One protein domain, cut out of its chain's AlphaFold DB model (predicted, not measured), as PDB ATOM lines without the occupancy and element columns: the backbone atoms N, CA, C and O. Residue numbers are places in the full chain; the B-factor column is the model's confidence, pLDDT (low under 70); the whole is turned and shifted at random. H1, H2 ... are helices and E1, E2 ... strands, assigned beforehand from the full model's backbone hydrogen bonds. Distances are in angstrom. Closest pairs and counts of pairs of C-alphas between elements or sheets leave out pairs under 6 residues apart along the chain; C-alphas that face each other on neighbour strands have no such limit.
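This is residues 3 to 40 and 51 to 89 of the 96 residues of an uncharacterized protein of Mucilaginibacter auburnensis (UniProt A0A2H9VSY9). What shape do these atoms make? One strongly twisted sheet of five strands, E1 to E5, curls round a single helix, H1, which packs on one face of it. Which parts make it, and how large is it? The printed part has 77 residues, with five named strands followed by one named helix; the sheet's order is E1 E2 E3 E4 E5, all antiparallel, and the class is mixed. It is compact, with a radius of gyration of the C-alphas of 12.2 A, and elongated, spanning 37 by 24 by 22 A.

Where are the strands? E1 is residues 3 to 6, 9.6 A long, from C-alpha 3 at (-15.828, -38.803, 30.019). E2 is residues 14 to 20, 19.6 A; E3 28 to 34, 19.8 A; E4 54 to 61, 21.2 A; E5 66 to 70, 13.5 A. Where is the helix? H1 is residues 76 to 88, 18.0 A, ending with C-alpha 88 at (-29.256, -33.843, 34.236).

How do the strands pair? E1, E2 and E3 form a meander, each strand the antiparallel neighbour of the one before, with N 4 and O 16 at 2.8 A and N 17 and O 33 at 2.7 A. E3 and E4 have N 30 and O 58 at 2.7 A; the hairpin E4 and E5 has N 59 and O 68 at 2.8 A. Where is H1? It is on one face of the sheet, giving two layers, helix and sheet; its closest C-alphas with E1 are Ile 6 and Glu 78, 6.5 A. Its O i to N i+4 pairs are each within hydrogen-bond range.

Is the printed part unbroken? Residues 41 to 50 are not printed, and C-alphas 40 and 51 are 16.8 A apart across the cut. Where is confidence low? pLDDT is under 70 at residues 7 to 13, 23, 36 to 40 and 51 to 52.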
ATOM      1  N   VAL A   3     -15.802 -37.446  30.575       80.62
ATOM      2  CA  VAL A   3     -15.828 -38.803  30.019       80.62
ATOM      3  C   VAL A   3     -16.996 -39.546  30.661       80.62
ATOM      4  O   VAL A   3     -17.084 -39.609  31.885       80.62
ATOM      5  N   LEU A   4     -17.901 -40.063  29.835       80.12
ATOM      6  CA  LEU A   4     -19.060 -40.848  30.234       80.12
ATOM      7  C   LEU A   4     -18.820 -42.311  29.852       80.12
ATOM      8  O   LEU A   4     -18.500 -42.621  28.705       80.12
ATOM      9  N   LYS A   5     -18.992 -43.209  30.820       79.31
ATOM     10  CA  LYS A   5     -19.022 -44.655  30.588       79.31
ATOM     11  C   LYS A   5     -20.443 -45.055  30.229       79.31
ATOM     12  O   LYS A   5     -21.331 -44.912  31.064       79.31
ATOM     13  N   ILE A   6     -20.644 -45.535  29.007       76.88
ATOM     14  CA  ILE A   6     -21.934 -46.039  28.550       76.88
ATOM     15  C   ILE A   6     -21.913 -47.557  28.684       76.88
ATOM     16  O   ILE A   6     -21.123 -48.246  28.031       76.88
ATOM     17  N   ASN A   7     -22.794 -48.075  29.534       63.03
ATOM     18  CA  ASN A   7     -23.098 -49.498  29.566       63.03
ATOM     19  C   ASN A   7     -24.205 -49.733  28.542       63.03
ATOM     20  O   ASN A   7     -25.382 -49.601  28.864       63.03
ATOM     21  N   ALA A   8     -23.827 -49.995  27.294       56.12
ATOM     22  CA  ALA A   8     -24.735 -50.668  26.374       56.12
ATOM     23  C   ALA A   8     -24.799 -52.150  26.776       56.12
ATOM     24  O   ALA A   8     -23.813 -52.663  27.306       56.12
ATOM     25  N   ASP A   9     -25.900 -52.850  26.495       51.09
ATOM     26  CA  ASP A   9     -26.127 -54.295  26.753       51.09
ATOM     27  C   ASP A   9     -25.185 -55.234  25.942       51.09
ATOM     28  O   ASP A   9     -25.522 -56.339  25.526       51.09
ATOM     29  N   THR A  10     -23.962 -54.782  25.665       50.66
ATOM     30  CA  THR A  10     -22.884 -55.504  24.996       50.66
ATOM     31  C   THR A  10     -21.729 -55.721  25.975       50.66
ATOM     32  O   THR A  10     -21.493 -54.899  26.854       50.66
ATOM     33  N   PRO A  11     -20.946 -56.805  25.831       48.84
ATOM     34  CA  PRO A  11     -19.862 -57.147  26.760       48.84
ATOM     35  C   PRO A  11     -18.660 -56.182  26.726       48.84
ATOM     36  O   PRO A  11     -17.631 -56.476  27.327       48.84
ATOM     37  N   GLN A  12     -18.751 -55.074  25.989       54.88
ATOM     38  CA  GLN A  12     -17.705 -54.067  25.874       54.88
ATOM     39  C   GLN A  12     -18.261 -52.740  26.383       54.88
ATOM     40  O   GLN A  12     -18.978 -52.043  25.668       54.88
ATOM     41  N   GLU A  13     -17.925 -52.413  27.631       63.56
ATOM     42  CA  GLU A  13     -18.116 -51.077  28.193       63.56
ATOM     43  C   GLU A  13     -17.501 -50.050  27.232       63.56
ATOM     44  O   GLU A  13     -16.324 -50.157  26.874       63.56
ATOM     45  N   ARG A  14     -18.293 -49.072  26.775       73.62
ATOM     46  CA  ARG A  14     -17.822 -48.059  25.826       73.62
ATOM     47  C   ARG A  14     -17.689 -46.720  26.527       73.62
ATOM     48  O   ARG A  14     -18.652 -46.170  27.056       73.62
ATOM     49  N   GLU A  15     -16.485 -46.168  26.508       80.62
ATOM     50  CA  GLU A  15     -16.213 -44.836  27.034       80.62
ATOM     51  C   GLU A  15     -16.389 -43.794  25.920       80.62
ATOM     52  O   GLU A  15     -15.821 -43.916  24.830       80.62
ATOM     53  N   VAL A  16     -17.171 -42.749  26.187       81.69
ATOM     54  CA  VAL A  16     -17.320 -41.592  25.298       81.69
ATOM     55  C   VAL A  16     -16.881 -40.321  26.005       81.69
ATOM     56  O   VAL A  16     -17.027 -40.154  27.210       81.69
ATOM     57  N   LYS A  17     -16.335 -39.387  25.243       82.94
ATOM     58  CA  LYS A  17     -15.855 -38.096  25.709       82.94
ATOM     59  C   LYS A  17     -16.779 -37.010  25.179       82.94
ATOM     60  O   LYS A  17     -16.884 -36.819  23.974       82.94
ATOM     61  N   ILE A  18     -17.409 -36.275  26.085       85.62
ATOM     62  CA  ILE A  18     -18.333 -35.187  25.776       85.62
ATOM     63  C   ILE A  18     -17.613 -33.856  26.015       85.62
ATOM     64  O   ILE A  18     -17.106 -33.565  27.107       85.62
ATOM     65  N   VAL A  19     -17.550 -33.034  24.974       83.88
ATOM     66  CA  VAL A  19     -16.868 -31.739  24.966       83.88
ATOM     67  C   VAL A  19     -17.881 -30.656  24.616       83.88
ATOM     68  O   VAL A  19     -18.426 -30.651  23.519       83.88
ATOM     69  N   SER A  20     -18.139 -29.735  25.543       82.56
ATOM     70  CA  SER A  20     -18.918 -28.524  25.253       82.56
ATOM     71  C   SER A  20     -18.071 -27.550  24.438       82.56
ATOM     72  O   SER A  20     -16.908 -27.332  24.782       82.56
ATOM     73  N   ASP A  21     -18.661 -26.969  23.395       78.31
ATOM     74  CA  ASP A  21     -18.014 -25.978  22.527       78.31
ATOM     75  C   ASP A  21     -17.613 -24.705  23.297       78.31
ATOM     76  O   ASP A  21     -16.482 -24.237  23.215       78.31
ATOM     77  N   ASP A  22     -18.513 -24.215  24.154       73.69
ATOM     78  CA  ASP A  22     -18.331 -23.005  24.973       73.69
ATOM     79  C   ASP A  22     -17.624 -23.299  26.313       73.69
ATOM     80  O   ASP A  22     -17.492 -22.434  27.174       73.69
ATOM     81  N   GLY A  23     -17.233 -24.556  26.557       69.31
ATOM     82  CA  GLY A  23     -16.656 -25.001  27.832       69.31
ATOM     83  C   GLY A  23     -17.634 -25.008  29.018       69.31
ATOM     84  O   GLY A  23     -17.266 -25.445  30.108       69.31
ATOM     85  N   THR A  24     -18.886 -24.589  28.814       73.31
ATOM     86  CA  THR A  24     -19.942 -24.522  29.833       73.31
ATOM     87  C   THR A  24     -21.003 -25.609  29.628       73.31
ATOM     88  O   THR A  24     -21.297 -26.009  28.503       73.31
ATOM     89  N   TRP A  25     -21.597 -26.109  30.716       78.00
ATOM     90  CA  TRP A  25     -22.602 -27.191  30.699       78.00
ATOM     91  C   TRP A  25     -24.046 -26.656  30.694       78.00
ATOM     92  O   TRP A  25     -24.863 -26.959  31.569       78.00
ATOM     93  N   LYS A  26     -24.346 -25.813  29.702       80.25
ATOM     94  CA  LYS A  26     -25.639 -25.130  29.499       80.25
ATOM     95  C   LYS A  26     -26.242 -25.460  28.125       80.25
ATOM     96  O   LYS A  26     -25.732 -26.323  27.420       80.25
ATOM     97  N   SER A  27     -27.322 -24.798  27.720       83.25
ATOM     98  CA  SER A  27     -27.805 -24.896  26.334       83.25
ATOM     99  C   SER A  27     -26.673 -24.591  25.342       83.25
ATOM    100  O   SER A  27     -26.011 -23.560  25.462       83.25
ATOM    101  N   GLY A  28     -26.421 -25.476  24.385       85.38
ATOM    102  CA  GLY A  28     -25.300 -25.350  23.465       85.38
ATOM    103  C   GLY A  28     -25.045 -26.603  22.639       85.38
ATOM    104  O   GLY A  28     -25.810 -27.567  22.663       85.38
ATOM    105  N   SER A  29     -23.950 -26.567  21.885       88.38
ATOM    106  CA  SER A  29     -23.464 -27.714  21.122       88.38
ATOM    107  C   SER A  29     -22.402 -28.470  21.913       88.38
ATOM    108  O   SER A  29     -21.447 -27.887  22.429       88.38
ATOM    109  N   TYR A  30     -22.561 -29.781  21.957       87.00
ATOM    110  CA  TYR A  30     -21.672 -30.738  22.585       87.00
ATOM    111  C   TYR A  30     -21.145 -31.677  21.510       87.00
ATOM    112  O   TYR A  30     -21.902 -32.226  20.716       87.00
ATOM    113  N   HIS A  31     -19.841 -31.871  21.474       87.88
ATOM    114  CA  HIS A  31     -19.190 -32.810  20.579       87.88
ATOM    115  C   HIS A  31     -18.867 -34.080  21.358       87.88
ATOM    116  O   HIS A  31     -18.291 -34.025  22.447       87.88
ATOM    117  N   ILE A  32     -19.275 -35.220  20.814       87.25
ATOM    118  CA  ILE A  32     -19.106 -36.532  21.420       87.25
ATOM    119  C   ILE A  32     -18.053 -37.273  20.616       87.25
ATOM    120  O   ILE A  32     -18.186 -37.460  19.407       87.25
ATOM    121  N   TYR A  33     -17.017 -37.709  21.311       84.94
ATOM    122  CA  TYR A  33     -15.913 -38.475  20.764       84.94
ATOM    123  C   TYR A  33     -15.851 -39.831  21.451       84.94
ATOM    124  O   TYR A  33     -16.332 -39.996  22.571       84.94
ATOM    125  N   LYS A  34     -15.222 -40.807  20.814       79.12
ATOM    126  CA  LYS A  34     -14.804 -42.033  21.476       79.12
ATOM    127  C   LYS A  34     -13.725 -41.657  22.489       79.12
ATOM    128  O   LYS A  34     -12.806 -40.903  22.172       79.12
ATOM    129  N   ALA A  35     -13.863 -42.104  23.732       70.44
ATOM    130  CA  ALA A  35     -12.785 -41.923  24.684       70.44
ATOM    131  C   ALA A  35     -11.691 -42.939  24.343       70.44
ATOM    132  O   ALA A  35     -11.954 -44.138  24.238       70.44
ATOM    133  N   GLN A  36     -10.471 -42.453  24.138       61.38
ATOM    134  CA  GLN A  36      -9.306 -43.325  24.116       61.38
ATOM    135  C   GLN A  36      -9.057 -43.780  25.553       61.38
ATOM    136  O   GLN A  36      -8.921 -42.947  26.454       61.38
ATOM    137  N   SER A  37      -9.058 -45.092  25.778       49.38
ATOM    138  CA  SER A  37      -8.676 -45.649  27.071       49.38
ATOM    139  C   SER A  37      -7.241 -45.225  27.387       49.38
ATOM    140  O   SER A  37      -6.375 -45.238  26.515       49.38
ATOM    141  N   MET A  38      -6.993 -44.841  28.641       46.38
ATOM    142  CA  MET A  38      -5.675 -44.386  29.109       46.38
ATOM    143  C   MET A  38      -4.541 -45.397  28.864       46.38
ATOM    144  O   MET A  38      -3.382 -44.994  28.842       46.38
ATOM    145  N   ASP A  39      -4.870 -46.674  28.657       45.59
ATOM    146  CA  ASP A  39      -3.927 -47.742  28.303       45.59
ATOM    147  C   ASP A  39      -3.283 -47.582  26.912       45.59
ATOM    148  O   ASP A  39      -2.216 -48.144  26.684       45.59
ATOM    149  N   ASP A  40      -3.883 -46.808  25.999       45.94
ATOM    150  CA  ASP A  40      -3.381 -46.606  24.624       45.94
ATOM    151  C   ASP A  40      -2.591 -45.289  24.465       45.94
ATOM    152  O   ASP A  40      -2.153 -44.926  23.375       45.94
ATOM    153  N   ILE A  51     -10.025 -36.603  14.494       54.94
ATOM    154  CA  ILE A  51     -11.355 -36.437  13.889       54.94
ATOM    155  C   ILE A  51     -11.996 -37.815  13.619       54.94
ATOM    156  O   ILE A  51     -13.216 -37.936  13.599       54.94
ATOM    157  N   ALA A  52     -11.180 -38.868  13.485       59.19
ATOM    158  CA  ALA A  52     -11.610 -40.258  13.358       59.19
ATOM    159  C   ALA A  52     -12.382 -40.807  14.579       59.19
ATOM    160  O   ALA A  52     -13.182 -41.725  14.417       59.19
ATOM    161  N   ASP A  53     -12.190 -40.242  15.774       73.00
ATOM    162  CA  ASP A  53     -12.907 -40.628  16.995       73.00
ATOM    163  C   ASP A  53     -14.202 -39.836  17.199       73.00
ATOM    164  O   ASP A  53     -14.901 -40.038  18.190       73.00
ATOM    165  N   TYR A  54     -14.550 -38.926  16.290       80.56
ATOM    166  CA  TYR A  54     -15.802 -38.185  16.368       80.56
ATOM    167  C   TYR A  54     -17.005 -39.113  16.174       80.56
ATOM    168  O   TYR A  54     -17.162 -39.751  15.133       80.56
ATOM    169  N   LEU A  55     -17.870 -39.181  17.187       83.75
ATOM    170  CA  LEU A  55     -19.046 -40.046  17.181       83.75
ATOM    171  C   LEU A  55     -20.305 -39.284  16.796       83.75
ATOM    172  O   LEU A  55     -21.084 -39.793  15.996       83.75
ATOM    173  N   ALA A  56     -20.527 -38.107  17.382       88.31
ATOM    174  CA  ALA A  56     -21.748 -37.338  17.170       88.31
ATOM    175  C   ALA A  56     -21.608 -35.885  17.635       88.31
ATOM    176  O   ALA A  56     -20.750 -35.545  18.453       88.31
ATOM    177  N   LYS A  57     -22.527 -35.034  17.184       89.19
ATOM    178  CA  LYS A  57     -22.843 -33.763  17.839       89.19
ATOM    179  C   LYS A  57     -24.140 -33.929  18.605       89.19
ATOM    180  O   LYS A  57     -25.077 -34.507  18.072       89.19
ATOM    181  N   LEU A  58     -24.225 -33.359  19.790       89.56
ATOM    182  CA  LEU A  58     -25.454 -33.207  20.543       89.56
ATOM    183  C   LEU A  58     -25.711 -31.718  20.749       89.56
ATOM    184  O   LEU A  58     -24.921 -31.017  21.367       89.56
ATOM    185  N   ILE A  59     -26.820 -31.226  20.226       89.44
ATOM    186  CA  ILE A  59     -27.314 -29.878  20.476       89.44
ATOM    187  C   ILE A  59     -28.329 -29.991  21.602       89.44
ATOM    188  O   ILE A  59     -29.324 -30.689  21.447       89.44
ATOM    189  N   VAL A  60     -28.089 -29.318  22.724       87.62
ATOM    190  CA  VAL A  60     -29.027 -29.277  23.852       87.62
ATOM    191  C   VAL A  60     -29.539 -27.861  24.026       87.62
ATOM    192  O   VAL A  60     -28.766 -26.910  24.080       87.62
ATOM    193  N   ASP A  61     -30.844 -27.726  24.175       87.56
ATOM    194  CA  ASP A  61     -31.538 -26.511  24.566       87.56
ATOM    195  C   ASP A  61     -32.234 -26.798  25.903       87.56
ATOM    196  O   ASP A  61     -33.312 -27.393  25.956       87.56
ATOM    197  N   LYS A  62     -31.576 -26.430  27.009       81.62
ATOM    198  CA  LYS A  62     -32.100 -26.611  28.370       81.62
ATOM    199  C   LYS A  62     -33.286 -25.683  28.663       81.62
ATOM    200  O   LYS A  62     -34.063 -25.983  29.560       81.62
ATOM    201  N   GLU A  63     -33.456 -24.589  27.913       85.00
ATOM    202  CA  GLU A  63     -34.597 -23.674  28.082       85.00
ATOM    203  C   GLU A  63     -35.889 -24.297  27.550       85.00
ATOM    204  O   GLU A  63     -36.952 -24.165  28.156       85.00
ATOM    205  N   LYS A  64     -35.792 -25.009  26.427       85.12
ATOM    206  CA  LYS A  64     -36.897 -25.749  25.813       85.12
ATOM    207  C   LYS A  64     -36.966 -27.206  26.253       85.12
ATOM    208  O   LYS A  64     -37.927 -27.878  25.893       85.12
ATOM    209  N   LEU A  65     -35.979 -27.677  27.019       81.00
ATOM    210  CA  LEU A  65     -35.797 -29.086  27.378       81.00
ATOM    211  C   LEU A  65     -35.803 -29.984  26.133       81.00
ATOM    212  O   LEU A  65     -36.444 -31.031  26.102       81.00
ATOM    213  N   THR A  66     -35.109 -29.548  25.085       85.06
ATOM    214  CA  THR A  66     -34.995 -30.293  23.829       85.06
ATOM    215  C   THR A  66     -33.546 -30.574  23.508       85.06
ATOM    216  O   THR A  66     -32.681 -29.727  23.716       85.06
ATOM    217  N   SER A  67     -33.290 -31.730  22.925       85.81
ATOM    218  CA  SER A  67     -31.969 -32.166  22.494       85.81
ATOM    219  C   SER A  67     -32.059 -32.796  21.114       85.81
ATOM    220  O   SER A  67     -33.094 -33.324  20.709       85.81
ATOM    221  N   GLN A  68     -30.981 -32.678  20.349       89.38
ATOM    222  CA  GLN A  68     -30.906 -33.205  18.998       89.38
ATOM    223  C   GLN A  68     -29.491 -33.675  18.695       89.38
ATOM    224  O   GLN A  68     -28.532 -32.917  18.835       89.38
ATOM    225  N   PHE A  69     -29.373 -34.911  18.223       88.06
ATOM    226  CA  PHE A  69     -28.109 -35.440  17.735       88.06
ATOM    227  C   PHE A  69     -27.929 -35.146  16.239       88.06
ATOM    228  O   PHE A  69     -28.820 -35.416  15.436       88.06
ATOM    229  N   GLU A  70     -26.757 -34.642  15.850       87.81
ATOM    230  CA  GLU A  70     -26.324 -34.532  14.452       87.81
ATOM    231  C   GLU A  70     -25.186 -35.522  14.168       87.81
ATOM    232  O   GLU A  70     -24.287 -35.695  14.992       87.81
ATOM    233  N   ASN A  71     -25.193 -36.128  12.974       74.31
ATOM    234  CA  ASN A  71     -24.135 -37.030  12.482       74.31
ATOM    235  C   ASN A  71     -23.753 -38.142  13.477       74.31
ATOM    236  O   ASN A  71     -22.576 -38.431  13.680       74.31
ATOM    237  N   SER A  72     -24.760 -38.742  14.114       78.19
ATOM    238  CA  SER A  72     -24.556 -39.713  15.181       78.19
ATOM    239  C   SER A  72     -24.210 -41.106  14.657       78.19
ATOM    240  O   SER A  72     -25.024 -41.751  14.000       78.19
ATOM    241  N   ASN A  73     -23.018 -41.586  15.007       79.69
ATOM    242  CA  ASN A  73     -22.596 -42.987  14.904       79.69
ATOM    243  C   ASN A  73     -22.858 -43.768  16.210       79.69
ATOM    244  O   ASN A  73     -22.265 -44.823  16.442       79.69
ATOM    245  N   LEU A  74     -23.710 -43.225  17.084       79.69
ATOM    246  CA  LEU A  74     -24.131 -43.832  18.345       79.69
ATOM    247  C   LEU A  74     -25.462 -44.560  18.146       79.69
ATOM    248  O   LEU A  74     -26.341 -44.086  17.423       79.69
ATOM    249  N   THR A  75     -25.636 -45.681  18.831       83.50
ATOM    250  CA  THR A  75     -26.922 -46.380  18.940       83.50
ATOM    251  C   THR A  75     -27.940 -45.542  19.719       83.50
ATOM    252  O   THR A  75     -27.571 -44.636  20.466       83.50
ATOM    253  N   SER A  76     -29.235 -45.830  19.561       82.69
ATOM    254  CA  SER A  76     -30.295 -45.096  20.271       82.69
ATOM    255  C   SER A  76     -30.137 -45.148  21.795       82.69
ATOM    256  O   SER A  76     -30.418 -44.168  22.471       82.69
ATOM    257  N   GLU A  77     -29.640 -46.267  22.325       83.50
ATOM    258  CA  GLU A  77     -29.404 -46.472  23.758       83.50
ATOM    259  C   GLU A  77     -28.247 -45.597  24.271       83.50
ATOM    260  O   GLU A  77     -28.352 -44.954  25.314       83.50
ATOM    261  N   GLU A  78     -27.160 -45.503  23.497       83.44
ATOM    262  CA  GLU A  78     -26.047 -44.593  23.787       83.44
ATOM    263  C   GLU A  78     -26.500 -43.129  23.740       83.44
ATOM    264  O   GLU A  78     -26.135 -42.341  24.611       83.44
ATOM    265  N   GLN A  79     -27.311 -42.763  22.742       86.12
ATOM    266  CA  GLN A  79     -27.861 -41.413  22.612       86.12
ATOM    267  C   GLN A  79     -28.719 -41.040  23.820       86.12
ATOM    268  O   GLN A  79     -28.518 -39.971  24.386       86.12
ATOM    269  N   GLU A  80     -29.615 -41.926  24.257       85.44
ATOM    270  CA  GLU A  80     -30.476 -41.686  25.418       85.44
ATOM    271  C   GLU A  80     -29.657 -41.517  26.707       85.44
ATOM    272  O   GLU A  80     -29.878 -40.565  27.453       85.44
ATOM    273  N   GLN A  81     -28.648 -42.366  26.944       85.06
ATOM    274  CA  GLN A  81     -27.770 -42.231  28.116       85.06
ATOM    275  C   GLN A  81     -26.963 -40.926  28.095       85.06
ATOM    276  O   GLN A  81     -26.838 -40.259  29.124       85.06
ATOM    277  N   ILE A  82     -26.417 -40.543  26.935       85.50
ATOM    278  CA  ILE A  82     -25.660 -39.294  26.785       85.50
ATOM    279  C   ILE A  82     -26.578 -38.085  26.968       85.50
ATOM    280  O   ILE A  82     -26.207 -37.136  27.651       85.50
ATOM    281  N   GLU A  83     -27.762 -38.102  26.365       85.94
ATOM    282  CA  GLU A  83     -28.751 -37.036  26.486       85.94
ATOM    283  C   GLU A  83     -29.195 -36.850  27.933       85.94
ATOM    284  O   GLU A  83     -29.085 -35.743  28.461       85.94
ATOM    285  N   ALA A  84     -29.626 -37.934  28.581       85.31
ATOM    286  CA  ALA A  84     -30.037 -37.927  29.977       85.31
ATOM    287  C   ALA A  84     -28.911 -37.393  30.864       85.31
ATOM    288  O   ALA A  84     -29.151 -36.528  31.705       85.31
ATOM    289  N   PHE A  85     -27.670 -37.831  30.614       85.06
ATOM    290  CA  PHE A  85     -26.507 -37.300  31.305       85.06
ATOM    291  C   PHE A  85     -26.344 -35.798  31.069       85.06
ATOM    292  O   PHE A  85     -26.270 -35.062  32.033       85.06
ATOM    293  N   VAL A  86     -26.301 -35.294  29.834       83.56
ATOM    294  CA  VAL A  86     -26.050 -33.860  29.572       83.56
ATOM    295  C   VAL A  86     -27.192 -32.967  30.080       83.56
ATOM    296  O   VAL A  86     -26.950 -31.838  30.526       83.56
ATOM    297  N   MET A  87     -28.432 -33.456  30.021       80.88
ATOM    298  CA  MET A  87     -29.601 -32.756  30.547       80.88
ATOM    299  C   MET A  87     -29.582 -32.665  32.074       80.88
ATOM    300  O   MET A  87     -29.760 -31.565  32.599       80.88
ATOM    301  N   ASP A  88     -29.326 -33.777  32.768       80.81
ATOM    302  CA  ASP A  88     -29.256 -33.843  34.236       80.81
ATOM    303  C   ASP A  88     -27.972 -33.201  34.784       80.81
ATOM    304  O   ASP A  88     -27.980 -32.514  35.810       80.81
ATOM    305  N   TYR A  89     -26.866 -33.360  34.054       75.31
ATOM    306  CA  TYR A  89     -25.556 -32.888  34.458       75.31
ATOM    307  C   TYR A  89     -25.568 -31.371  34.573       75.31
ATOM    308  O   TYR A  89     -25.536 -30.596  33.606       75.31
TER     309      TYR A  89